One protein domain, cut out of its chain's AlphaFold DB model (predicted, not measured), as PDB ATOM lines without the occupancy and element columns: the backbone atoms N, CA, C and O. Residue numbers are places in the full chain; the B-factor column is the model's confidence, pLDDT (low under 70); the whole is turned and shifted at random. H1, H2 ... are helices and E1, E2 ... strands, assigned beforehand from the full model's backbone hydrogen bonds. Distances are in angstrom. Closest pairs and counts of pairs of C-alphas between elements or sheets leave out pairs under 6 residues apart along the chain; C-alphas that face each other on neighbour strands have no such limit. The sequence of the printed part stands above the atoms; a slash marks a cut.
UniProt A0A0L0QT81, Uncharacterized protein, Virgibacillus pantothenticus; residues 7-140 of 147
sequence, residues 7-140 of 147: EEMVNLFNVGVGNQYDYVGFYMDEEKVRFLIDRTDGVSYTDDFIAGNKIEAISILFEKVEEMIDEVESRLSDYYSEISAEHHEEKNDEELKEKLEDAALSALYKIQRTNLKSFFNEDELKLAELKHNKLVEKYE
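Overview. This is residues 7 to 140 of the 147 residues of an uncharacterized protein of Virgibacillus pantothenticus (UniProt A0A0L0QT81). A meander sheet of four antiparallel strands, E1 to E4, has one face covered by the first part of a long helix, H1, which runs on well past the sheet; its other face is bare. H2 folds back beside H1 to the E1 edge, and H4 packs on H1 away from the sheet, making a three-helix bundle; the tip at residues 85 to 90 sticks out. The printed part has 134 residues, with the named elements in the order E1 E2 E3 E4 H1 H2 H3 H4, and is mixed in class. It is only just compact, close to loose, with a radius of gyration of the C-alphas of 16.5 A and spans of 58 by 31 by 17 A.

Arrangement. E1, residues 10 to 16, and E2, residues 23 to 29, form an antiparallel hairpin; N 12 and O 26 are 2.8 A apart, within hydrogen-bond range. E2 and E3, residues 34 to 40, form the next, with N 25 and O 38 at 2.9 A. E3 and E4, residues 45 to 51, form the third, with N 49 and O 37 at 2.8 A. This sheet is twisted. H1, residues 54 to 86, is on the sheet at a height of 9.5 A, over E2 and E3, along the strands at 1 degrees to E3 on the local plane. Its closest C-alphas to E3 are Ala 57 and Phe 35, 6.0 A. H2, residues 92 to 110, lies on the same face and is only just over none of the strands, with 2 C-alphas falling on E1. H1 and H2, a helical hairpin, touch at Ile 69 and Ala 104, whose C-alphas are 6.2 A apart, at a shallow tilt of 18 degrees, opposite ways. H3, residues 113 to 116, and H2 meet only through their link. H4, residues 122 to 138, touches H3, the closest C-alphas being Glu 129 and Arg 113, 5.9 A. H1 touches H4 with residues 54 to 66 alone, the same way at a shallow tilt of 14 degrees; C-alphas 58 and 128 are closest, 6.3 A. In H1 and H4 every O i to N i+4 pair is within hydrogen-bond range, in H2 14 of 15; H3 is too short for such a pair.

Along the chain. E1 begins at C-alpha 10 (-36.745, 41.200, 6.722) and is 17.9 A long; E2 is 19.6 A, E3 19.7 A and E4 18.2 A. H1 is 48.6 A, H2 28.2 A, H3 5.0 A, and H4, 24.3 A, ends at C-alpha 138 (-20.412, 53.366, -16.597).

Size, cuts and confidence. The C-alphas farthest apart are Glu 31 and His 88, 58.0 A. The printed part has no cut and no long link. Residues 42 to 46 and 84 to 91 have pLDDT under 70.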
ATOM      1  N   GLU A   7     -31.093  40.848  12.672       78.56
ATOM      2  CA  GLU A   7     -31.861  39.600  12.811       78.56
ATOM      3  C   GLU A   7     -33.377  39.825  12.927       78.56
ATOM      4  O   GLU A   7     -34.155  38.913  12.653       78.56
ATOM      5  N   GLU A   8     -33.799  41.034  13.304       82.31
ATOM      6  CA  GLU A   8     -35.206  41.428  13.410       82.31
ATOM      7  C   GLU A   8     -35.743  42.033  12.099       82.31
ATOM      8  O   GLU A   8     -36.947  42.256  11.970       82.31
ATOM      9  N   MET A   9     -34.876  42.281  11.109       88.00
ATOM     10  CA  MET A   9     -35.254  42.868   9.823       88.00
ATOM     11  C   MET A   9     -35.513  41.799   8.759       88.00
ATOM     12  O   MET A   9     -34.856  40.757   8.694       88.00
ATOM     13  N   VAL A  10     -36.448  42.083   7.853       88.12
ATOM     14  CA  VAL A  10     -36.745  41.200   6.722       88.12
ATOM     15  C   VAL A  10     -35.663  41.373   5.661       88.12
ATOM     16  O   VAL A  10     -35.530  42.452   5.085       88.12
ATOM     17  N   ASN A  11     -34.908  40.309   5.374       89.38
ATOM     18  CA  ASN A  11     -34.012  40.284   4.216       89.38
ATOM     19  C   ASN A  11     -34.851  40.297   2.931       89.38
ATOM     20  O   ASN A  11     -35.620  39.366   2.684       89.38
ATOM     21  N   LEU A  12     -34.697  41.346   2.124       89.38
ATOM     22  CA  LEU A  12     -35.342  41.443   0.821       89.38
ATOM     23  C   LEU A  12     -34.552  40.655  -0.226       89.38
ATOM     24  O   LEU A  12     -35.130  39.848  -0.957       89.38
ATOM     25  N   PHE A  13     -33.244  40.894  -0.305       89.56
ATOM     26  CA  PHE A  13     -32.301  40.153  -1.142       89.56
ATOM     27  C   PHE A  13     -30.847  40.511  -0.788       89.56
ATOM     28  O   PHE A  13     -30.576  41.524  -0.148       89.56
ATOM     29  N   ASN A  14     -29.909  39.705  -1.297       89.62
ATOM     30  CA  ASN A  14     -28.477  40.009  -1.306       89.62
ATOM     31  C   ASN A  14     -27.990  40.148  -2.756       89.62
ATOM     32  O   ASN A  14     -28.400  39.372  -3.630       89.62
ATOM     33  N   VAL A  15     -27.112  41.117  -2.999       90.25
ATOM     34  CA  VAL A  15     -26.472  41.384  -4.292       90.25
ATOM     35  C   VAL A  15     -25.027  40.915  -4.218       90.25
ATOM     36  O   VAL A  15     -24.226  41.551  -3.544       90.25
ATOM     37  N   GLY A  16     -24.699  39.803  -4.876       88.06
ATOM     38  CA  GLY A  16     -23.316  39.322  -4.958       88.06
ATOM     39  C   GLY A  16     -22.501  40.130  -5.968       88.06
ATOM     40  O   GLY A  16     -23.026  40.465  -7.032       88.06
ATOM     41  N   VAL A  17     -21.238  40.424  -5.648       83.50
ATOM     42  CA  VAL A  17     -20.346  41.220  -6.506       83.50
ATOM     43  C   VAL A  17     -18.981  40.540  -6.630       83.50
ATOM     44  O   VAL A  17     -18.210  40.483  -5.680       83.50
ATOM     45  N   GLY A  18     -18.670  40.001  -7.811       72.44
ATOM     46  CA  GLY A  18     -17.353  39.436  -8.148       72.44
ATOM     47  C   GLY A  18     -16.991  38.082  -7.517       72.44
ATOM     48  O   GLY A  18     -16.238  37.324  -8.124       72.44
ATOM     49  N   ASN A  19     -17.515  37.726  -6.340       71.81
ATOM     50  CA  ASN A  19     -17.356  36.389  -5.759       71.81
ATOM     51  C   ASN A  19     -18.574  35.978  -4.892       71.81
ATOM     52  O   ASN A  19     -19.515  36.743  -4.711       71.81
ATOM     53  N   GLN A  20     -18.581  34.739  -4.381       70.00
ATOM     54  CA  GLN A  20     -19.718  34.176  -3.625       70.00
ATOM     55  C   GLN A  20     -19.886  34.717  -2.189       70.00
ATOM     56  O   GLN A  20     -20.846  34.360  -1.507       70.00
ATOM     57  N   TYR A  21     -18.928  35.504  -1.715       77.06
ATOM     58  CA  TYR A  21     -18.771  35.967  -0.338       77.06
ATOM     59  C   TYR A  21     -18.970  37.482  -0.215       77.06
ATOM     60  O   TYR A  21     -19.523  37.936   0.783       77.06
ATOM     61  N   ASP A  22     -18.599  38.222  -1.257       84.38
ATOM     62  CA  ASP A  22     -18.757  39.663  -1.388       84.38
ATOM     63  C   ASP A  22     -20.210  39.983  -1.759       84.38
ATOM     64  O   ASP A  22     -20.659  39.690  -2.874       84.38
ATOM     65  N   TYR A  23     -20.967  40.580  -0.833       88.81
ATOM     66  CA  TYR A  23     -22.331  41.013  -1.128       88.81
ATOM     67  C   TYR A  23     -22.763  42.303  -0.427       88.81
ATOM     68  O   TYR A  23     -22.287  42.648   0.655       88.81
ATOM     69  N   VAL A  24     -23.741  42.966  -1.050       91.94
ATOM     70  CA  VAL A  24     -24.560  44.023  -0.446       91.94
ATOM     71  C   VAL A  24     -25.907  43.426  -0.054       91.94
ATOM     72  O   VAL A  24     -26.658  42.972  -0.926       91.94
ATOM     73  N   GLY A  25     -26.224  43.382   1.234       91.31
ATOM     74  CA  GLY A  25     -27.519  42.907   1.710       91.31
ATOM     75  C   GLY A  25     -28.504  44.060   1.851       91.31
ATOM     76  O   GLY A  25     -28.145  45.185   2.198       91.31
ATOM     77  N   PHE A  26     -29.769  43.787   1.537       93.25
ATOM     78  CA  PHE A  26     -30.832  44.782   1.565       93.25
ATOM     79  C   PHE A  26     -31.984  44.312   2.449       93.25
ATOM     80  O   PHE A  26     -32.677  43.343   2.128       93.25
ATOM     81  N   TYR A  27     -32.195  45.004   3.566       92.38
ATOM     82  CA  TYR A  27     -33.138  44.611   4.610       92.38
ATOM     83  C   TYR A  27     -34.145  45.721   4.890       92.38
ATOM     84  O   TYR A  27     -33.827  46.906   4.783       92.38
ATOM     85  N   MET A  28     -35.350  45.337   5.303       91.00
ATOM     86  CA  MET A  28     -36.430  46.259   5.652       91.00
ATOM     87  C   MET A  28     -36.947  45.994   7.065       91.00
ATOM     88  O   MET A  28     -37.255  44.861   7.429       91.00
ATOM     89  N   ASP A  29     -37.081  47.069   7.835       89.06
ATOM     90  CA  ASP A  29     -37.859  47.114   9.071       89.06
ATOM     91  C   ASP A  29     -39.303  47.471   8.690       89.06
ATOM     92  O   ASP A  29     -39.604  48.614   8.315       89.06
ATOM     93  N   GLU A  30     -40.188  46.471   8.739       77.88
ATOM     94  CA  GLU A  30     -41.601  46.626   8.377       77.88
ATOM     95  C   GLU A  30     -42.359  47.556   9.337       77.88
ATOM     96  O   GLU A  30     -43.352  48.168   8.939       77.88
ATOM     97  N   GLU A  31     -41.890  47.709  10.580       80.94
ATOM     98  CA  GLU A  31     -42.558  48.510  11.608       80.94
ATOM     99  C   GLU A  31     -42.214  50.001  11.497       80.94
ATOM    100  O   GLU A  31     -43.066  50.856  11.765       80.94
ATOM    101  N   LYS A  32     -40.980  50.336  11.096       71.94
ATOM    102  CA  LYS A  32     -40.474  51.725  11.096       71.94
ATOM    103  C   LYS A  32     -40.177  52.310   9.709       71.94
ATOM    104  O   LYS A  32     -39.746  53.462   9.648       71.94
ATOM    105  N   VAL A  33     -40.420  51.579   8.612       77.50
ATOM    106  CA  VAL A  33     -40.052  51.969   7.226       77.50
ATOM    107  C   VAL A  33     -38.594  52.444   7.161       77.50
ATOM    108  O   VAL A  33     -38.273  53.513   6.641       77.50
ATOM    109  N   ARG A  34     -37.701  51.649   7.749       87.31
ATOM    110  CA  ARG A  34     -36.251  51.857   7.700       87.31
ATOM    111  C   ARG A  34     -35.622  50.730   6.905       87.31
ATOM    112  O   ARG A  34     -36.122  49.607   6.922       87.31
ATOM    113  N   PHE A  35     -34.528  51.037   6.225       91.56
ATOM    114  CA  PHE A  35     -33.771  50.042   5.480       91.56
ATOM    115  C   PHE A  35     -32.368  49.953   6.042       91.56
ATOM    116  O   PHE A  35     -31.771  50.976   6.378       91.56
ATOM    117  N   LEU A  36     -31.866  48.731   6.122       92.62
ATOM    118  CA  LEU A  36     -30.473  48.446   6.410       92.62
ATOM    119  C   LEU A  36     -29.849  47.952   5.111       92.62
ATOM    120  O   LEU A  36     -30.364  47.032   4.472       92.62
ATOM    121  N   ILE A  37     -28.770  48.612   4.724       93.12
ATOM    122  CA  ILE A  37     -27.892  48.208   3.642       93.12
ATOM    123  C   ILE A  37     -26.589  47.828   4.318       93.12
ATOM    124  O   ILE A  37     -25.959  48.691   4.926       93.12
ATOM    125  N   ASP A  38     -26.220  46.559   4.246       90.31
ATOM    126  CA  ASP A  38     -24.966  46.086   4.814       90.31
ATOM    127  C   ASP A  38     -24.009  45.653   3.705       90.31
ATOM    128  O   ASP A  38     -24.417  45.264   2.607       90.31
ATOM    129  N   ARG A  39     -22.716  45.759   3.990       88.94
ATOM    130  CA  ARG A  39     -21.646  45.256   3.130       88.94
ATOM    131  C   ARG A  39     -20.885  44.162   3.858       88.94
ATOM    132  O   ARG A  39     -20.609  44.262   5.056       88.94
ATOM    133  N   THR A  40     -20.510  43.135   3.110       84.00
ATOM    134  CA  THR A  40     -19.589  42.104   3.579       84.00
ATOM    135  C   THR A  40     -18.627  41.709   2.468       84.00
ATOM    136  O   THR A  40     -19.015  41.628   1.304       84.00
ATOM    137  N   ASP A  41     -17.381  41.447   2.846       75.00
ATOM    138  CA  ASP A  41     -16.344  40.821   2.009       75.00
ATOM    139  C   ASP A  41     -16.258  39.296   2.270       75.00
ATOM    140  O   ASP A  41     -15.294  38.613   1.922       75.00
ATOM    141  N   GLY A  42     -17.253  38.782   3.008       65.94
ATOM    142  CA  GLY A  42     -17.412  37.424   3.519       65.94
ATOM    143  C   GLY A  42     -16.266  36.859   4.359       65.94
ATOM    144  O   GLY A  42     -16.288  35.670   4.693       65.94
ATOM    145  N   VAL A  43     -15.327  37.702   4.786       65.25
ATOM    146  CA  VAL A  43     -14.361  37.414   5.857       65.25
ATOM    147  C   VAL A  43     -14.698  38.233   7.104       65.25
ATOM    148  O   VAL A  43     -14.588  37.736   8.228       65.25
ATOM    149  N   SER A  44     -15.153  39.468   6.916       61.41
ATOM    150  CA  SER A  44     -15.513  40.418   7.954       61.41
ATOM    151  C   SER A  44     -16.761  41.219   7.580       61.41
ATOM    152  O   SER A  44     -17.042  41.506   6.417       61.41
ATOM    153  N   TYR A  45     -17.538  41.569   8.604       62.41
ATOM    154  CA  TYR A  45     -18.600  42.552   8.449       62.41
ATOM    155  C   TYR A  45     -17.963  43.904   8.164       62.41
ATOM    156  O   TYR A  45     -17.155  44.359   8.978       62.41
ATOM    157  N   THR A  46     -18.278  44.503   7.017       66.81
ATOM    158  CA  THR A  46     -17.564  45.696   6.562       66.81
ATOM    159  C   THR A  46     -18.256  46.950   7.072       66.81
ATOM    160  O   THR A  46     -17.667  47.652   7.885       66.81
ATOM    161  N   ASP A  47     -19.513  47.194   6.688       79.81
ATOM    162  CA  ASP A  47     -20.213  48.436   7.035       79.81
ATOM    163  C   ASP A  47     -21.740  48.288   7.060       79.81
ATOM    164  O   ASP A  47     -22.306  47.516   6.286       79.81
ATOM    165  N   ASP A  48     -22.381  49.121   7.892       87.12
ATOM    166  CA  ASP A  48     -23.833  49.273   7.990       87.12
ATOM    167  C   ASP A  48     -24.314  50.673   7.658       87.12
ATOM    168  O   ASP A  48     -23.868  51.670   8.235       87.12
ATOM    169  N   PHE A  49     -25.335  50.733   6.808       90.62
ATOM    170  CA  PHE A  49     -25.975  51.973   6.408       90.62
ATOM    171  C   PHE A  49     -27.477  51.897   6.660       90.62
ATOM    172  O   PHE A  49     -28.182  51.044   6.121       90.62
ATOM    173  N   ILE A  50     -27.977  52.830   7.465       91.12
ATOM    174  CA  ILE A  50     -29.405  52.951   7.758       91.12
ATOM    175  C   ILE A  50     -29.999  54.066   6.910       91.12
ATOM    176  O   ILE A  50     -29.620  55.225   7.055       91.12
ATOM    177  N   ALA A  51     -30.980  53.718   6.081       91.75
ATOM    178  CA  ALA A  51     -31.800  54.680   5.360       91.75
ATOM    179  C   ALA A  51     -33.135  54.895   6.082       91.75
ATOM    180  O   ALA A  51     -33.843  53.942   6.426       91.75
ATOM    181  N   GLY A  52     -33.513  56.158   6.271       89.69
ATOM    182  CA  GLY A  52     -34.772  56.544   6.909       89.69
ATOM    183  C   GLY A  52     -35.976  56.544   5.966       89.69
ATOM    184  O   GLY A  52     -37.092  56.810   6.406       89.69
ATOM    185  N   ASN A  53     -35.763  56.322   4.666       90.81
ATOM    186  CA  ASN A  53     -36.818  56.253   3.659       90.81
ATOM    187  C   ASN A  53     -36.371  55.470   2.411       90.81
ATOM    188  O   ASN A  53     -35.188  55.196   2.215       90.81
ATOM    189  N   LYS A  54     -37.328  55.155   1.530       91.81
ATOM    190  CA  LYS A  54     -37.112  54.349   0.317       91.81
ATOM    191  C   LYS A  54     -36.192  54.993  -0.727       91.81
ATOM    192  O   LYS A  54     -35.425  54.284  -1.369       91.81
ATOM    193  N   ILE A  55     -36.245  56.316  -0.901       93.44
ATOM    194  CA  ILE A  55     -35.404  57.032  -1.878       93.44
ATOM    195  C   ILE A  55     -33.936  56.994  -1.450       93.44
ATOM    196  O   ILE A  55     -33.045  56.734  -2.264       93.44
ATOM    197  N   GLU A  56     -33.691  57.243  -0.168       94.88
ATOM    198  CA  GLU A  56     -32.370  57.121   0.441       94.88
ATOM    199  C   GLU A  56     -31.872  55.676   0.364       94.88
ATOM    200  O   GLU A  56     -30.747  55.450  -0.068       94.88
ATOM    201  N   ALA A  57     -32.737  54.697   0.650       93.69
ATOM    202  CA  ALA A  57     -32.396  53.279   0.576       93.69
ATOM    203  C   ALA A  57     -31.954  52.852  -0.831       93.69
ATOM    204  O   ALA A  57     -30.909  52.227  -0.977       93.69
ATOM    205  N   ILE A  58     -32.695  53.250  -1.875       94.62
ATOM    206  CA  ILE A  58     -32.289  53.042  -3.274       94.62
ATOM    207  C   ILE A  58     -30.954  53.738  -3.542       94.62
ATOM    208  O   ILE A  58     -30.084  53.192  -4.212       94.62
ATOM    209  N   SER A  59     -30.772  54.959  -3.042       95.50
ATOM    210  CA  SER A  59     -29.553  55.712  -3.323       95.50
ATOM    211  C   SER A  59     -28.313  55.038  -2.756       95.50
ATOM    212  O   SER A  59     -27.360  54.866  -3.516       95.50
ATOM    213  N   ILE A  60     -28.381  54.611  -1.495       95.50
ATOM    214  CA  ILE A  60     -27.307  53.904  -0.798       95.50
ATOM    215  C   ILE A  60     -27.086  52.522  -1.413       95.50
ATOM    216  O   ILE A  60     -25.948  52.174  -1.693       95.50
ATOM    217  N   LEU A  61     -28.144  51.752  -1.696       95.44
ATOM    218  CA  LEU A  61     -28.018  50.424  -2.307       95.44
ATOM    219  C   LEU A  61     -27.191  50.468  -3.598       95.44
ATOM    220  O   LEU A  61     -26.237  49.713  -3.749       95.44
ATOM    221  N   PHE A  62     -27.536  51.374  -4.517       96.06
ATOM    222  CA  PHE A  62     -26.809  51.506  -5.781       96.06
ATOM    223  C   PHE A  62     -25.384  52.032  -5.586       96.06
ATOM    224  O   PHE A  62     -24.490  51.578  -6.287       96.06
ATOM    225  N   GLU A  63     -25.168  52.953  -4.644       95.62
ATOM    226  CA  GLU A  63     -23.827  53.448  -4.303       95.62
ATOM    227  C   GLU A  63     -22.937  52.320  -3.768       95.62
ATOM    228  O   GLU A  63     -21.808  52.167  -4.212       95.62
ATOM    229  N   LYS A  64     -23.452  51.481  -2.864       94.44
ATOM    230  CA  LYS A  64     -22.674  50.389  -2.264       94.44
ATOM    231  C   LYS A  64     -22.420  49.242  -3.228       94.44
ATOM    232  O   LYS A  64     -21.342  48.659  -3.196       94.44
ATOM    233  N   VAL A  65     -23.360  48.960  -4.128       93.81
ATOM    234  CA  VAL A  65     -23.114  48.031  -5.239       93.81
ATOM    235  C   VAL A  65     -22.054  48.594  -6.190       93.81
ATOM    236  O   VAL A  65     -21.164  47.853  -6.593       93.81
ATOM    237  N   GLU A  66     -22.108  49.889  -6.517       94.81
ATOM    238  CA  GLU A  66     -21.097  50.552  -7.351       94.81
ATOM    239  C   GLU A  66     -19.701  50.473  -6.720       94.81
ATOM    240  O   GLU A  66     -18.780  50.007  -7.384       94.81
ATOM    241  N   GLU A  67     -19.565  50.835  -5.440       92.75
ATOM    242  CA  GLU A  67     -18.300  50.745  -4.695       92.75
ATOM    243  C   GLU A  67     -17.715  49.327  -4.724       92.75
ATOM    244  O   GLU A  67     -16.521  49.157  -4.957       92.75
ATOM    245  N   MET A  68     -18.544  48.297  -4.533       90.50
ATOM    246  CA  MET A  68     -18.067  46.912  -4.565       90.50
ATOM    247  C   MET A  68     -17.627  46.463  -5.962       90.50
ATOM    248  O   MET A  68     -16.685  45.679  -6.074       90.50
ATOM    249  N   ILE A  69     -18.276  46.944  -7.029       91.00
ATOM    250  CA  ILE A  69     -17.835  46.662  -8.403       91.00
ATOM    251  C   ILE A  69     -16.486  47.347  -8.662       91.00
ATOM    252  O   ILE A  69     -15.569  46.689  -9.150       91.00
ATOM    253  N   ASP A  70     -16.332  48.615  -8.268       91.56
ATOM    254  CA  ASP A  70     -15.073  49.362  -8.405       91.56
ATOM    255  C   ASP A  70     -13.923  48.687  -7.617       91.56
ATOM    256  O   ASP A  70     -12.782  48.612  -8.077       91.56
ATOM    257  N   GLU A  71     -14.207  48.122  -6.439       89.94
ATOM    258  CA  GLU A  71     -13.232  47.342  -5.661       89.94
ATOM    259  C   GLU A  71     -12.852  46.013  -6.337       89.94
ATOM    260  O   GLU A  71     -11.699  45.576  -6.255       89.94
ATOM    261  N   VAL A  72     -13.796  45.342  -7.007       88.19
ATOM    262  CA  VAL A  72     -13.491  44.171  -7.849       88.19
ATOM    263  C   VAL A  72     -12.604  44.578  -9.023       88.19
ATOM    264  O   VAL A  72     -11.604  43.904  -9.270       88.19
ATOM    265  N   GLU A  73     -12.919  45.681  -9.702       88.94
ATOM    266  CA  GLU A  73     -12.113  46.216 -10.803       88.94
ATOM    267  C   GLU A  73     -10.672  46.478 -10.358       88.94
ATOM    268  O   GLU A  73      -9.737  45.983 -10.990       88.94
ATOM    269  N   SER A  74     -10.486  47.170  -9.228       89.25
ATOM    270  CA  SER A  74      -9.155  47.441  -8.673       89.25
ATOM    271  C   SER A  74      -8.391  46.148  -8.378       89.25
ATOM    272  O   SER A  74      -7.246  46.010  -8.799       89.25
ATOM    273  N   ARG A  75      -9.025  45.170  -7.710       87.25
ATOM    274  CA  ARG A  75      -8.384  43.883  -7.376       87.25
ATOM    275  C   ARG A  75      -7.982  43.093  -8.617       87.25
ATOM    276  O   ARG A  75      -6.911  42.486  -8.637       87.25
ATOM    277  N   LEU A  76      -8.837  43.067  -9.638       86.06
ATOM    278  CA  LEU A  76      -8.530  42.383 -10.890       86.06
ATOM    279  C   LEU A  76      -7.405  43.107 -11.639       86.06
ATOM    280  O   LEU A  76      -6.486  42.448 -12.121       86.06
ATOM    281  N   SER A  77      -7.438  44.440 -11.698       86.62
ATOM    282  CA  SER A  77      -6.386  45.239 -12.332       86.62
ATOM    283  C   SER A  77      -5.023  44.994 -11.679       86.62
ATOM    284  O   SER A  77      -4.057  44.695 -12.385       86.62
ATOM    285  N   ASP A  78      -4.963  45.004 -10.344       87.56
ATOM    286  CA  ASP A  78      -3.744  44.706  -9.586       87.56
ATOM    287  C   ASP A  78      -3.227  43.295  -9.911       87.56
ATOM    288  O   ASP A  78      -2.074  43.139 -10.321       87.56
ATOM    289  N   TYR A  79      -4.095  42.279  -9.851       84.25
ATOM    290  CA  TYR A  79      -3.748  40.886 -10.157       84.25
ATOM    291  C   TYR A  79      -3.174  40.703 -11.572       84.25
ATOM    292  O   TYR A  79      -2.135  40.063 -11.756       84.25
ATOM    293  N   TYR A  80      -3.819  41.278 -12.591       81.25
ATOM    294  CA  TYR A  80      -3.337  41.172 -13.971       81.25
ATOM    295  C   TYR A  80      -2.083  42.007 -14.227       81.25
ATOM    296  O   TYR A  80      -1.247  41.609 -15.046       81.25
ATOM    297  N   SER A  81      -1.902  43.119 -13.509       82.06
ATOM    298  CA  SER A  81      -0.671  43.907 -13.573       82.06
ATOM    299  C   SER A  81       0.529  43.110 -13.045       82.06
ATOM    300  O   SER A  81       1.564  43.061 -13.713       82.06
ATOM    301  N   GLU A  82       0.362  42.387 -11.933       80.69
ATOM    302  CA  GLU A  82       1.387  41.512 -11.356       80.69
ATOM    303  C   GLU A  82       1.733  40.354 -12.301       80.69
ATOM    304  O   GLU A  82       2.907  40.113 -12.581       80.69
ATOM    305  N   ILE A  83       0.725  39.698 -12.886       73.81
ATOM    306  CA  ILE A  83       0.943  38.615 -13.860       73.81
ATOM    307  C   ILE A  83       1.647  39.122 -15.116       73.81
ATOM    308  O   ILE A  83       2.547  38.458 -15.627       73.81
ATOM    309  N   SER A  84       1.263  40.293 -15.628       67.56
ATOM    310  CA  SER A  84       1.872  40.863 -16.835       67.56
ATOM    311  C   SER A  84       3.345  41.242 -16.638       67.56
ATOM    312  O   SER A  84       4.128  41.185 -17.589       67.56
ATOM    313  N   ALA A  85       3.741  41.578 -15.404       64.62
ATOM    314  CA  ALA A  85       5.134  41.814 -15.040       64.62
ATOM    315  C   ALA A  85       5.978  40.524 -15.093       64.62
ATOM    316  O   ALA A  85       7.192  40.593 -15.302       64.62
ATOM    317  N   GLU A  86       5.345  39.356 -14.947       61.41
ATOM    318  CA  GLU A  86       5.989  38.037 -14.990       61.41
ATOM    319  C   GLU A  86       5.862  37.349 -16.366       61.41
ATOM    320  O   GLU A  86       6.765  36.615 -16.784       61.41
ATOM    321  N   HIS A  87       4.788  37.629 -17.113       59.38
ATOM    322  CA  HIS A  87       4.478  37.035 -18.413       59.38
ATOM    323  C   HIS A  87       3.894  38.078 -19.387       59.38
ATOM    324  O   HIS A  87       2.734  38.470 -19.293       59.38
ATOM    325  N   HIS A  88       4.699  38.507 -20.369       55.34
ATOM    326  CA  HIS A  88       4.271  39.389 -21.462       55.34
ATOM    327  C   HIS A  88       3.344  38.649 -22.453       55.34
ATOM    328  O   HIS A  88       3.810  38.184 -23.493       55.34
ATOM    329  N   GLU A  89       2.044  38.541 -22.169       56.78
ATOM    330  CA  GLU A  89       1.043  38.107 -23.161       56.78
ATOM    331  C   GLU A  89      -0.137  39.089 -23.279       56.78
ATOM    332  O   GLU A  89      -0.676  39.570 -22.288       56.78
ATOM    333  N   GLU A  90      -0.568  39.335 -24.524       56.69
ATOM    334  CA  GLU A  90      -1.652  40.250 -24.942       56.69
ATOM    335  C   GLU A  90      -3.075  39.809 -24.515       56.69
ATOM    336  O   GLU A  90      -4.048  40.462 -24.873       56.69
ATOM    337  N   LYS A  91      -3.235  38.709 -23.762       62.12
ATOM    338  CA  LYS A  91      -4.554  38.141 -23.400       62.12
ATOM    339  C   LYS A  91      -5.147  38.644 -22.079       62.12
ATOM    340  O   LYS A  91      -6.310  38.364 -21.803       62.12
ATOM    341  N   ASN A  92      -4.376  39.374 -21.275       71.56
ATOM    342  CA  ASN A  92      -4.785  39.764 -19.923       71.56
ATOM    343  C   ASN A  92      -5.894  40.828 -19.911       71.56
ATOM    344  O   ASN A  92      -6.792  40.758 -19.079       71.56
ATOM    345  N   ASP A  93      -5.871  41.772 -20.856       75.88
ATOM    346  CA  ASP A  93      -6.835  42.880 -20.897       75.88
ATOM    347  C   ASP A  93      -8.247  42.413 -21.289       75.88
ATOM    348  O   ASP A  93      -9.243  42.905 -20.757       75.88
ATOM    349  N   GLU A  94      -8.349  41.442 -22.203       80.69
ATOM    350  CA  GLU A  94      -9.636  40.889 -22.641       80.69
ATOM    351  C   GLU A  94     -10.256  40.007 -21.545       80.69
ATOM    352  O   GLU A  94     -11.442  40.144 -21.251       80.69
ATOM    353  N   GLU A  95      -9.448  39.193 -20.850       82.19
ATOM    354  CA  GLU A  95      -9.921  38.392 -19.710       82.19
ATOM    355  C   GLU A  95     -10.320  39.270 -18.507       82.19
ATOM    356  O   GLU A  95     -11.319  38.992 -17.838       82.19
ATOM    357  N   LEU A  96      -9.580  40.357 -18.248       83.31
ATOM    358  CA  LEU A  96      -9.942  41.367 -17.250       83.31
ATOM    359  C   LEU A  96     -11.311  41.980 -17.566       83.31
ATOM    360  O   LEU A  96     -12.169  42.051 -16.682       83.31
ATOM    361  N   LYS A  97     -11.531  42.382 -18.826       83.88
ATOM    362  CA  LYS A  97     -12.799  42.977 -19.263       83.88
ATOM    363  C   LYS A  97     -13.967  42.005 -19.098       83.88
ATOM    364  O   LYS A  97     -14.995  42.403 -18.556       83.88
ATOM    365  N   GLU A  98     -13.807  40.744 -19.502       85.94
ATOM    366  CA  GLU A  98     -14.855  39.723 -19.350       85.94
ATOM    367  C   GLU A  98     -15.221  39.479 -17.878       85.94
ATOM    368  O   GLU A  98     -16.403  39.399 -17.543       85.94
ATOM    369  N   LYS A  99     -14.229  39.409 -16.979       86.00
ATOM    370  CA  LYS A  99     -14.478  39.206 -15.540       86.00
ATOM    371  C   LYS A  99     -15.179  40.391 -14.887       86.00
ATOM    372  O   LYS A  99     -16.043  40.189 -14.035       86.00
ATOM    373  N   LEU A 100     -14.820  41.613 -15.278       85.75
ATOM    374  CA  LEU A 100     -15.488  42.814 -14.781       85.75
ATOM    375  C   LEU A 100     -16.932  42.902 -15.296       85.75
ATOM    376  O   LEU A 100     -17.838  43.183 -14.511       85.75
ATOM    377  N   GLU A 101     -17.152  42.616 -16.585       87.12
ATOM    378  CA  GLU A 101     -18.488  42.590 -17.197       87.12
ATOM    379  C   GLU A 101     -19.397  41.577 -16.479       87.12
ATOM    380  O   GLU A 101     -20.515  41.924 -16.098       87.12
ATOM    381  N   ASP A 102     -18.907  40.365 -16.200       87.19
ATOM    382  CA  ASP A 102     -19.665  39.325 -15.487       87.19
ATOM    383  C   ASP A 102     -20.013  39.721 -14.039       87.19
ATOM    384  O   ASP A 102     -21.159  39.560 -13.596       87.19
ATOM    385  N   ALA A 103     -19.054  40.302 -13.309       86.75
ATOM    386  CA  ALA A 103     -19.265  40.769 -11.940       86.75
ATOM    387  C   ALA A 103     -20.323  41.882 -11.875       86.75
ATOM    388  O   ALA A 103     -21.235  41.830 -11.043       86.75
ATOM    389  N   ALA A 104     -20.225  42.866 -12.772       88.12
ATOM    390  CA  ALA A 104     -21.158  43.981 -12.841       88.12
ATOM    391  C   ALA A 104     -22.554  43.527 -13.300       88.12
ATOM    392  O   ALA A 104     -23.547  43.890 -12.669       88.12
ATOM    393  N   LEU A 105     -22.659  42.684 -14.335       87.81
ATOM    394  CA  LEU A 105     -23.942  42.139 -14.801       87.81
ATOM    395  C   LEU A 105     -24.657  41.347 -13.704       87.81
ATOM    396  O   LEU A 105     -25.842  41.575 -13.445       87.81
ATOM    397  N   SER A 106     -23.929  40.460 -13.024       85.62
ATOM    398  CA  SER A 106     -24.468  39.650 -11.930       85.62
ATOM    399  C   SER A 106     -25.004  40.514 -10.787       85.62
ATOM    400  O   SER A 106     -26.103  40.261 -10.278       85.62
ATOM    401  N   ALA A 107     -24.269  41.564 -10.417       87.94
ATOM    402  CA  ALA A 107     -24.678  42.497  -9.376       87.94
ATOM    403  C   ALA A 107     -25.918  43.309  -9.793       87.94
ATOM    404  O   ALA A 107     -26.918  43.371  -9.069       87.94
ATOM    405  N   LEU A 108     -25.891  43.897 -10.992       90.38
ATOM    406  CA  LEU A 108     -26.960  44.775 -11.463       90.38
ATOM    407  C   LEU A 108     -28.270  44.028 -11.721       90.38
ATOM    408  O   LEU A 108     -29.335  44.582 -11.440       90.38
ATOM    409  N   TYR A 109     -28.219  42.760 -12.145       86.56
ATOM    410  CA  TYR A 109     -29.406  41.926 -12.367       86.56
ATOM    411  C   TYR A 109     -30.352  41.918 -11.154       86.56
ATOM    412  O   TYR A 109     -31.571  42.049 -11.293       86.56
ATOM    413  N   LYS A 110     -29.810  41.820  -9.933       84.69
ATOM    414  CA  LYS A 110     -30.624  41.739  -8.708       84.69
ATOM    415  C   LYS A 110     -31.324  43.039  -8.336       84.69
ATOM    416  O   LYS A 110     -32.403  42.983  -7.751       84.69
ATOM    417  N   ILE A 111     -30.760  44.181  -8.712       88.56
ATOM    418  CA  ILE A 111     -31.318  45.508  -8.417       88.56
ATOM    419  C   ILE A 111     -32.072  46.109  -9.607       88.56
ATOM    420  O   ILE A 111     -32.418  47.290  -9.606       88.56
ATOM    421  N   GLN A 112     -32.380  45.293 -10.617       86.44
ATOM    422  CA  GLN A 112     -33.261  45.680 -11.709       86.44
ATOM    423  C   GLN A 112     -34.671  46.004 -11.219       86.44
ATOM    424  O   GLN A 112     -35.218  45.393 -10.295       86.44
ATOM    425  N   ARG A 113     -35.319  46.916 -11.944       87.31
ATOM    426  CA  ARG A 113     -36.708  47.328 -11.728       87.31
ATOM    427  C   ARG A 113     -37.666  46.147 -11.519       87.31
ATOM    428  O   ARG A 113     -38.527  46.194 -10.642       87.31
ATOM    429  N   THR A 114     -37.529  45.092 -12.318       82.06
ATOM    430  CA  THR A 114     -38.372  43.884 -12.277       82.06
ATOM    431  C   THR A 114     -38.316  43.161 -10.933       82.06
ATOM    432  O   THR A 114     -39.350  42.654 -10.492       82.06
ATOM    433  N   ASN A 115     -37.151  43.167 -10.282       85.19
ATOM    434  CA  ASN A 115     -36.904  42.561  -8.975       85.19
ATOM    435  C   ASN A 115     -37.289  43.496  -7.818       85.19
ATOM    436  O   ASN A 115     -37.699  43.033  -6.757       85.19
ATOM    437  N   LEU A 116     -37.237  44.813  -8.033       87.88
ATOM    438  CA  LEU A 116     -37.584  45.816  -7.022       87.88
ATOM    439  C   LEU A 116     -39.091  46.128  -6.944       87.88
ATOM    440  O   LEU A 116     -39.571  46.619  -5.923       87.88
ATOM    441  N   LYS A 117     -39.871  45.828  -7.991       89.56
ATOM    442  CA  LYS A 117     -41.287  46.244  -8.114       89.56
ATOM    443  C   LYS A 117     -42.226  45.792  -6.990       89.56
ATOM    444  O   LYS A 117     -43.291  46.375  -6.831       89.56
ATOM    445  N   SER A 118     -41.880  44.744  -6.240       87.69
ATOM    446  CA  SER A 118     -42.673  44.276  -5.094       87.69
ATOM    447  C   SER A 118     -42.503  45.144  -3.847       87.69
ATOM    448  O   SER A 118     -43.336  45.070  -2.949       87.69
ATOM    449  N   PHE A 119     -41.446  45.958  -3.784       86.56
ATOM    450  CA  PHE A 119     -41.063  46.710  -2.584       86.56
ATOM    451  C   PHE A 119     -41.232  48.224  -2.750       86.56
ATOM    452  O   PHE A 119     -41.405  48.946  -1.763       86.56
ATOM    453  N   PHE A 120     -41.225  48.713  -3.991       90.31
ATOM    454  CA  PHE A 120     -41.177  50.136  -4.322       90.31
ATOM    455  C   PHE A 120     -42.354  50.570  -5.199       90.31
ATOM    456  O   PHE A 120     -42.906  49.781  -5.966       90.31
ATOM    457  N   ASN A 121     -42.751  51.835  -5.074       93.00
ATOM    458  CA  ASN A 121     -43.759  52.454  -5.931       93.00
ATOM    459  C   ASN A 121     -43.166  52.916  -7.275       93.00
ATOM    460  O   ASN A 121     -41.966  52.836  -7.514       93.00
ATOM    461  N   GLU A 122     -44.016  53.426  -8.164       94.31
ATOM    462  CA  GLU A 122     -43.624  53.797  -9.526       94.31
ATOM    463  C   GLU A 122     -42.524  54.870  -9.596       94.31
ATOM    464  O   GLU A 122     -41.621  54.772 -10.425       94.31
ATOM    465  N   ASP A 123     -42.567  55.887  -8.735       93.81
ATOM    466  CA  ASP A 123     -41.575  56.967  -8.765       93.81
ATOM    467  C   ASP A 123     -40.229  56.520  -8.176       93.81
ATOM    468  O   ASP A 123     -39.171  56.876  -8.696       93.81
ATOM    469  N   GLU A 124     -40.260  55.666  -7.154       93.69
ATOM    470  CA  GLU A 124     -39.079  54.990  -6.606       93.69
ATOM    471  C   GLU A 124     -38.443  54.052  -7.644       93.69
ATOM    472  O   GLU A 124     -37.225  54.047  -7.824       93.69
ATOM    473  N   LEU A 125     -39.258  53.311  -8.399       93.88
ATOM    474  CA  LEU A 125     -38.774  52.423  -9.458       93.88
ATOM    475  C   LEU A 125     -38.117  53.184 -10.611       93.88
ATOM    476  O   LEU A 125     -37.114  52.710 -11.137       93.88
ATOM    477  N   LYS A 126     -38.615  54.373 -10.973       94.56
ATOM    478  CA  LYS A 126     -37.944  55.240 -11.962       94.56
ATOM    479  C   LYS A 126     -36.563  55.688 -11.490       94.56
ATOM    480  O   LYS A 126     -35.647  55.773 -12.302       94.56
ATOM    481  N   LEU A 127     -36.396  55.972 -10.196       95.00
ATOM    482  CA  LEU A 127     -35.086  56.309  -9.635       95.00
ATOM    483  C   LEU A 127     -34.131  55.111  -9.690       95.00
ATOM    484  O   LEU A 127     -32.975  55.276 -10.079       95.00
ATOM    485  N   ALA A 128     -34.606  53.922  -9.314       94.31
ATOM    486  CA  ALA A 128     -33.810  52.701  -9.392       94.31
ATOM    487  C   ALA A 128     -33.395  52.391 -10.839       94.31
ATOM    488  O   ALA A 128     -32.236  52.100 -11.099       94.31
ATOM    489  N   GLU A 129     -34.315  52.538 -11.792       94.19
ATOM    490  CA  GLU A 129     -34.052  52.370 -13.224       94.19
ATOM    491  C   GLU A 129     -33.033  53.390 -13.751       94.19
ATOM    492  O   GLU A 129     -32.085  53.017 -14.438       94.19
ATOM    493  N   LEU A 130     -33.156  54.664 -13.365       95.31
ATOM    494  CA  LEU A 130     -32.179  55.698 -13.712       95.31
ATOM    495  C   LEU A 130     -30.774  55.354 -13.193       95.31
ATOM    496  O   LEU A 130     -29.795  55.492 -13.924       95.31
ATOM    497  N   LYS A 131     -30.669  54.910 -11.934       95.50
ATOM    498  CA  LYS A 131     -29.391  54.519 -11.321       95.50
ATOM    499  C   LYS A 131     -28.815  53.255 -11.956       95.50
ATOM    500  O   LYS A 131     -27.622  53.224 -12.233       95.50
ATOM    501  N   HIS A 132     -29.654  52.265 -12.248       94.44
ATOM    502  CA  HIS A 132     -29.260  51.054 -12.962       94.44
ATOM    503  C   HIS A 132     -28.672  51.389 -14.333       94.44
ATOM    504  O   HIS A 132     -27.553  50.986 -14.631       94.44
ATOM    505  N   ASN A 133     -29.376  52.193 -15.130       92.12
ATOM    506  CA  ASN A 133     -28.921  52.565 -16.469       92.12
ATOM    507  C   ASN A 133     -27.609  53.354 -16.432       92.12
ATOM    508  O   ASN A 133     -26.747  53.141 -17.278       92.12
ATOM    509  N   LYS A 134     -27.416  54.202 -15.413       94.25
ATOM    510  CA  LYS A 134     -26.143  54.900 -15.202       94.25
ATOM    511  C   LYS A 134     -24.981  53.926 -14.953       94.25
ATOM    512  O   LYS A 134     -23.892  54.161 -15.460       94.25
ATOM    513  N   LEU A 135     -25.191  52.856 -14.181       93.38
ATOM    514  CA  LEU A 135     -24.151  51.850 -13.929       93.38
ATOM    515  C   LEU A 135     -23.899  50.961 -15.153       93.38
ATOM    516  O   LEU A 135     -22.747  50.673 -15.456       93.38
ATOM    517  N   VAL A 136     -24.948  50.597 -15.895       91.56
ATOM    518  CA  VAL A 136     -24.814  49.903 -17.188       91.56
ATOM    519  C   VAL A 136     -23.947  50.713 -18.155       91.56
ATOM    520  O   VAL A 136     -23.043  50.157 -18.770       91.56
ATOM    521  N   GLU A 137     -24.178  52.027 -18.248       92.19
ATOM    522  CA  GLU A 137     -23.369  52.930 -19.073       92.19
ATOM    523  C   GLU A 137     -21.930  53.059 -18.550       92.19
ATOM    524  O   GLU A 137     -20.994  52.951 -19.340       92.19
ATOM    525  N   LYS A 138     -21.740  53.239 -17.231       92.25
ATOM    526  CA  LYS A 138     -20.412  53.366 -16.597       92.25
ATOM    527  C   LYS A 138     -19.506  52.174 -16.916       92.25
ATOM    528  O   LYS A 138     -18.343  52.384 -17.239       92.25
ATOM    529  N   TYR A 139     -20.036  50.955 -16.823       89.44
ATOM    530  CA  TYR A 139     -19.266  49.722 -17.016       89.44
ATOM    531  C   TYR A 139     -19.337  49.170 -18.450       89.44
ATOM    532  O   TYR A 139     -18.913  48.044 -18.689       89.44
ATOM    533  N   GLU A 140     -19.874  49.942 -19.408       87.69
ATOM    534  CA  GLU A 140     -20.028  49.541 -20.817       87.69
ATOM    535  C   GLU A 140     -20.717  48.173 -21.011       87.69
ATOM    536  O   GLU A 140     -20.391  47.426 -21.940       87.69
TER     537      GLU A 140